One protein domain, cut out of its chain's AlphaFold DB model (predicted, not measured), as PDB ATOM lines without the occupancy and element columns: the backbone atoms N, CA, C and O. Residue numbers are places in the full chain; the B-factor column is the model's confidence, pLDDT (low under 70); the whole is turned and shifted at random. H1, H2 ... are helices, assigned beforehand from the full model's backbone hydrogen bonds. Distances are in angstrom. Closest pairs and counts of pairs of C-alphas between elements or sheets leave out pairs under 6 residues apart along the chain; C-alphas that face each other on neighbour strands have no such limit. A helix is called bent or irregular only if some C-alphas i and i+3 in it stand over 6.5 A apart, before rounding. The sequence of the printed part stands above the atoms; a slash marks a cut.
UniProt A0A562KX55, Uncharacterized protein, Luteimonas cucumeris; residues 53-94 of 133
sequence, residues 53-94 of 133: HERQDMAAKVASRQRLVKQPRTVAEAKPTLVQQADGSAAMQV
ATOM      1  N   HIS A  53     175.986 198.112 241.015       84.56
ATOM      2  CA  HIS A  53     176.525 196.948 240.309       84.56
ATOM      3  C   HIS A  53     176.257 195.638 241.065       84.56
ATOM      4  O   HIS A  53     175.738 194.684 240.498       84.56
ATOM      5  N   GLU A  54     176.520 195.593 242.375       84.88
ATOM      6  CA  GLU A  54     176.253 194.395 243.188       84.88
ATOM      7  C   GLU A  54     174.762 194.041 243.240       84.88
ATOM      8  O   GLU A  54     174.410 192.861 243.279       84.88
ATOM      9  N   ARG A  55     173.869 195.044 243.222       86.56
ATOM     10  CA  ARG A  55     172.417 194.808 243.128       86.56
ATOM     11  C   ARG A  55     172.038 194.198 241.791       86.56
ATOM     12  O   ARG A  55     171.233 193.275 241.776       86.56
ATOM     13  N   GLN A  56     172.610 194.691 240.696       86.50
ATOM     14  CA  GLN A  56     172.375 194.141 239.362       86.50
ATOM     15  C   GLN A  56     172.879 192.700 239.264       86.50
ATOM     16  O   GLN A  56     172.130 191.829 238.828       86.50
ATOM     17  N   ASP A  57     174.078 192.413 239.771       86.94
ATOM     18  CA  ASP A  57     174.626 191.054 239.812       86.94
ATOM     19  C   ASP A  57     173.779 190.112 240.670       86.94
ATOM     20  O   ASP A  57     173.550 188.955 240.311       86.94
ATOM     21  N   MET A  58     173.313 190.586 241.826       83.75
ATOM     22  CA  MET A  58     172.442 189.806 242.700       83.75
ATOM     23  C   MET A  58     171.085 189.558 242.039       83.75
ATOM     24  O   MET A  58     170.617 188.423 242.044       83.75
ATOM     25  N   ALA A  59     170.490 190.577 241.416       85.19
ATOM     26  CA  ALA A  59     169.243 190.451 240.671       85.19
ATOM     27  C   ALA A  59     169.386 189.469 239.501       85.19
ATOM     28  O   ALA A  59     168.533 188.603 239.340       85.19
ATOM     29  N   ALA A  60     170.490 189.523 238.751       83.06
ATOM     30  CA  ALA A  60     170.776 188.586 237.667       83.06
ATOM     31  C   ALA A  60     170.937 187.144 238.178       83.06
ATOM     32  O   ALA A  60     170.354 186.221 237.611       83.06
ATOM     33  N   LYS A  61     171.657 186.941 239.292       81.62
ATOM     34  CA  LYS A  61     171.821 185.620 239.935       81.62
ATOM     35  C   LYS A  61     170.519 185.072 240.514       81.62
ATOM     36  O   LYS A  61     170.320 183.860 240.539       81.62
ATOM     37  N   VAL A  62     169.649 185.939 241.024       81.88
ATOM     38  CA  VAL A  62     168.322 185.543 241.510       81.88
ATOM     39  C   VAL A  62     167.423 185.201 240.322       81.88
ATOM     40  O   VAL A  62     166.842 184.120 240.309       81.88
ATOM     41  N   ALA A  63     167.375 186.046 239.291       76.50
ATOM     42  CA  ALA A  63     166.596 185.812 238.077       76.50
ATOM     43  C   ALA A  63     167.000 184.509 237.369       76.50
ATOM     44  O   ALA A  63     166.135 183.735 236.963       76.50
ATOM     45  N   SER A  64     168.299 184.193 237.305       71.88
ATOM     46  CA  SER A  64     168.771 182.934 236.715       71.88
ATOM     47  C   SER A  64     168.335 181.696 237.509       71.88
ATOM     48  O   SER A  64     168.208 180.616 236.940       71.88
ATOM     49  N   ARG A  65     168.097 181.833 238.820       71.75
ATOM     50  CA  ARG A  65     167.621 180.748 239.698       71.75
ATOM     51  C   ARG A  65     166.100 180.630 239.726       71.75
ATOM     52  O   ARG A  65     165.596 179.533 239.939       71.75
ATOM     53  N   GLN A  66     165.366 181.717 239.478       65.88
ATOM     54  CA  GLN A  66     163.896 181.715 239.464       65.88
ATOM     55  C   GLN A  66     163.301 180.760 238.425       65.88
ATOM     56  O   GLN A  66     162.212 180.236 238.645       65.88
ATOM     57  N   ARG A  67     164.026 180.464 237.337       61.41
ATOM     58  CA  ARG A  67     163.615 179.446 236.359       61.41
ATOM     59  C   ARG A  67     163.313 178.090 237.006       61.41
ATOM     60  O   ARG A  67     162.440 177.380 236.533       61.41
ATOM     61  N   LEU A  68     164.011 177.753 238.089       63.06
ATOM     62  CA  LEU A  68     163.861 176.480 238.793       63.06
ATOM     63  C   LEU A  68     162.645 176.446 239.735       63.06
ATOM     64  O   LEU A  68     162.316 175.380 240.244       63.06
ATOM     65  N   VAL A  69     162.002 177.593 239.992       67.88
ATOM     66  CA  VAL A  69     160.931 177.734 240.995       67.88
ATOM     67  C   VAL A  69     159.539 177.526 240.388       67.88
ATOM     68  O   VAL A  69     158.619 177.117 241.091       67.88
ATOM     69  N   LYS A  70     159.362 177.787 239.086       76.50
ATOM     70  CA  LYS A  70     158.079 177.576 238.403       76.50
ATOM     71  C   LYS A  70     158.027 176.167 237.816       76.50
ATOM     72  O   LYS A  70     158.801 175.852 236.920       76.50
ATOM     73  N   GLN A  71     157.063 175.367 238.266       83.50
ATOM     74  CA  GLN A  71     156.789 174.061 237.677       83.50
ATOM     75  C   GLN A  71     156.304 174.217 236.219       83.50
ATOM     76  O   GLN A  71     155.350 174.969 235.984       83.50
ATOM     77  N   PRO A  72     156.945 173.549 235.240       85.44
ATOM     78  CA  PRO A  72     156.526 173.608 233.845       85.44
ATOM     79  C   PRO A  72     155.173 172.918 233.668       85.44
ATOM     80  O   PRO A  72     154.933 171.875 234.270       85.44
ATOM     81  N   ARG A  73     154.301 173.484 232.829       84.94
ATOM     82  CA  ARG A  73     152.988 172.900 232.482       84.94
ATOM     83  C   ARG A  73     152.978 172.272 231.090       84.94
ATOM     84  O   ARG A  73     152.022 171.618 230.699       84.94
ATOM     85  N   THR A  74     154.039 172.490 230.312       83.94
ATOM     86  CA  THR A  74     154.173 171.974 228.945       83.94
ATOM     87  C   THR A  74     155.561 171.392 228.698       83.94
ATOM     88  O   THR A  74     156.540 171.770 229.345       83.94
ATOM     89  N   VAL A  75     155.678 170.520 227.694       83.69
ATOM     90  CA  VAL A  75     156.972 169.961 227.258       83.69
ATOM     91  C   VAL A  75     157.953 171.067 226.843       83.69
ATOM     92  O   VAL A  75     159.150 170.974 227.107       83.69
ATOM     93  N   ALA A  76     157.460 172.132 226.203       85.00
ATOM     94  CA  ALA A  76     158.286 173.256 225.769       85.00
ATOM     95  C   ALA A  76     158.896 174.023 226.955       85.00
ATOM     96  O   ALA A  76     160.055 174.431 226.891       85.00
ATOM     97  N   GLU A  77     158.143 174.172 228.046       83.19
ATOM     98  CA  GLU A  77     158.626 174.782 229.290       83.19
ATOM     99  C   GLU A  77     159.560 173.855 230.084       83.19
ATOM    100  O   GLU A  77     160.451 174.344 230.777       83.19
ATOM    101  N   ALA A  78     159.392 172.535 229.955       86.31
ATOM    102  CA  ALA A  78     160.197 171.517 230.629       86.31
ATOM    103  C   ALA A  78     161.597 171.352 230.027       86.31
ATOM    104  O   ALA A  78     162.585 171.345 230.760       86.31
ATOM    105  N   LYS A  79     161.703 171.294 228.692       87.31
ATOM    106  CA  LYS A  79     162.971 171.100 227.960       87.31
ATOM    107  C   LYS A  79     164.148 171.921 228.492       87.31
ATOM    108  O   LYS A  79     165.227 171.367 228.679       87.31
ATOM    109  N   PRO A  80     164.001 173.227 228.754       85.69
ATOM    110  CA  PRO A  80     165.143 174.032 229.129       85.69
ATOM    111  C   PRO A  80     165.412 174.050 230.647       85.69
ATOM    112  O   PRO A  80     166.258 174.817 231.107       85.69
ATOM    113  N   THR A  81     164.696 173.224 231.418       85.75
ATOM    114  CA  THR A  81     165.049 172.858 232.801       85.75
ATOM    115  C   THR A  81     166.031 171.687 232.860       85.75
ATOM    116  O   THR A  81     166.438 171.306 233.953       85.75
ATOM    117  N   LEU A  82     166.417 171.120 231.709       88.62
ATOM    118  CA  LEU A  82     167.401 170.049 231.640       88.62
ATOM    119  C   LEU A  82     168.761 170.531 232.159       88.62
ATOM    120  O   LEU A  82     169.328 171.505 231.660       88.62
ATOM    121  N   VAL A  83     169.282 169.826 233.157       89.56
ATOM    122  CA  VAL A  83     170.584 170.067 233.779       89.56
ATOM    123  C   VAL A  83     171.396 168.785 233.714       89.56
ATOM    124  O   VAL A  83     170.944 167.732 234.166       89.56
ATOM    125  N   GLN A  84     172.610 168.898 233.178       92.81
ATOM    126  CA  GLN A  84     173.598 167.829 233.233       92.81
ATOM    127  C   GLN A  84     174.289 167.842 234.592       92.81
ATOM    128  O   GLN A  84     174.756 168.886 235.056       92.81
ATOM    129  N   GLN A  85     174.340 166.682 235.227       92.69
ATOM    130  CA  GLN A  85     175.023 166.470 236.491       92.69
ATOM    131  C   GLN A  85     176.479 166.047 236.252       92.69
ATOM    132  O   GLN A  85     176.874 165.650 235.155       92.69
ATOM    133  N   ALA A  86     177.306 166.162 237.291       89.81
ATOM    134  CA  ALA A  86     178.734 165.854 237.209       89.81
ATOM    135  C   ALA A  86     179.024 164.355 236.998       89.81
ATOM    136  O   ALA A  86     180.102 164.005 236.528       89.81
ATOM    137  N   ASP A  87     178.067 163.487 237.327       89.69
ATOM    138  CA  ASP A  87     178.122 162.037 237.115       89.69
ATOM    139  C   ASP A  87     177.736 161.617 235.682       89.69
ATOM    140  O   ASP A  87     177.751 160.432 235.357       89.69
ATOM    141  N   GLY A  88     177.410 162.582 234.813       90.00
ATOM    142  CA  GLY A  88     176.972 162.340 233.440       90.00
ATOM    143  C   GLY A  88     175.477 162.049 233.299       90.00
ATOM    144  O   GLY A  88     175.013 161.847 232.176       90.00
ATOM    145  N   SER A  89     174.711 162.049 234.394       91.31
ATOM    146  CA  SER A  89     173.254 161.935 234.350       91.31
ATOM    147  C   SER A  89     172.586 163.269 233.986       91.31
ATOM    148  O   SER A  89     173.162 164.349 234.150       91.31
ATOM    149  N   ALA A  90     171.349 163.198 233.486       91.50
ATOM    150  CA  ALA A  90     170.532 164.361 233.154       91.50
ATOM    151  C   ALA A  90     169.303 164.416 234.066       91.50
ATOM    152  O   ALA A  90     168.590 163.424 234.216       91.50
ATOM    153  N   ALA A  91     169.012 165.589 234.624       88.19
ATOM    154  CA  ALA A  91     167.776 165.849 235.359       88.19
ATOM    155  C   ALA A  91     166.940 166.902 234.626       88.19
ATOM    156  O   ALA A  91     167.481 167.889 234.137       88.19
ATOM    157  N   MET A  92     165.622 166.712 234.562       87.88
ATOM    158  CA  MET A  92     164.678 167.647 233.941       87.88
ATOM    159  C   MET A  92     163.393 167.697 234.772       87.88
ATOM    160  O   MET A  92     162.929 166.666 235.255       87.88
ATOM    161  N   GLN A  93     162.805 168.881 234.935       87.06
ATOM    162  CA  GLN A  93     161.487 169.012 235.555       87.06
ATOM    163  C   GLN A  93     160.413 168.581 234.551       87.06
ATOM    164  O   GLN A  93     160.383 169.090 233.431       87.06
ATOM    165  N   VAL A  94     159.528 167.664 234.947       83.75
ATOM    166  CA  VAL A  94     158.453 167.140 234.088       83.75
ATOM    167  C   VAL A  94     157.110 167.750 234.511       83.75
ATOM    168  O   VAL A  94     156.833 167.790 235.713       83.75
TER     169      VAL A  94
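AT A GLANCE: This is residues 53 to 94 of the 133 residues of an uncharacterized protein of Luteimonas cucumeris (UniProt A0A562KX55). A single helical arm, H1, sticks out from a small loose head, in which the short helix H2 is followed by a long loop, residues 82 to 94, that runs out and folds back on itself like a narrow hairpin. The loop stretches across the direction of the arm, and arm and head together make a flat outline. The printed part has 42 residues, with two named helices in the order H1, H2 and no named strand; its class is all helix. It is loose, with a radius of gyration of the C-alphas of 12.9 A, and spans 35 by 28 by 12 A.

HOW THE PARTS SIT: From the first printed residue runs H1, residues 53 to 66, which stands free. A short link of 8 residues joins it to H2, residues 75 to 81, and the two helices are apart, with no C-alpha of the one within 8 A of the other. Beyond H2, residues 83 to 84 and residues 90 to 91 form a short antiparallel pairing. In H1 every O i to N i+4 pair is within hydrogen-bond range; in H2 this holds for 1 of 3, beside 2 of 4 O i to N i+3 pairs.

IN THESE COORDINATES: H1 begins at C-alpha 53, (176.525, 196.948, 240.309), and ends at C-alpha 66, (163.896, 181.715, 239.464), 19.8 A away. H2 measures 10.2 A from C-alpha 75 to C-alpha 81, which is at (165.049, 172.858, 232.801). H2 is irregular, but only just: C-alphas 77 and 80 are 6.6 A apart.

THE WHOLE: The two C-alphas farthest apart, those of His 53 and Val 75, are 35.8 A apart. The printed part has no cut. The mean pLDDT of the printed part is 83.3; residues 66 to 69 are under 70.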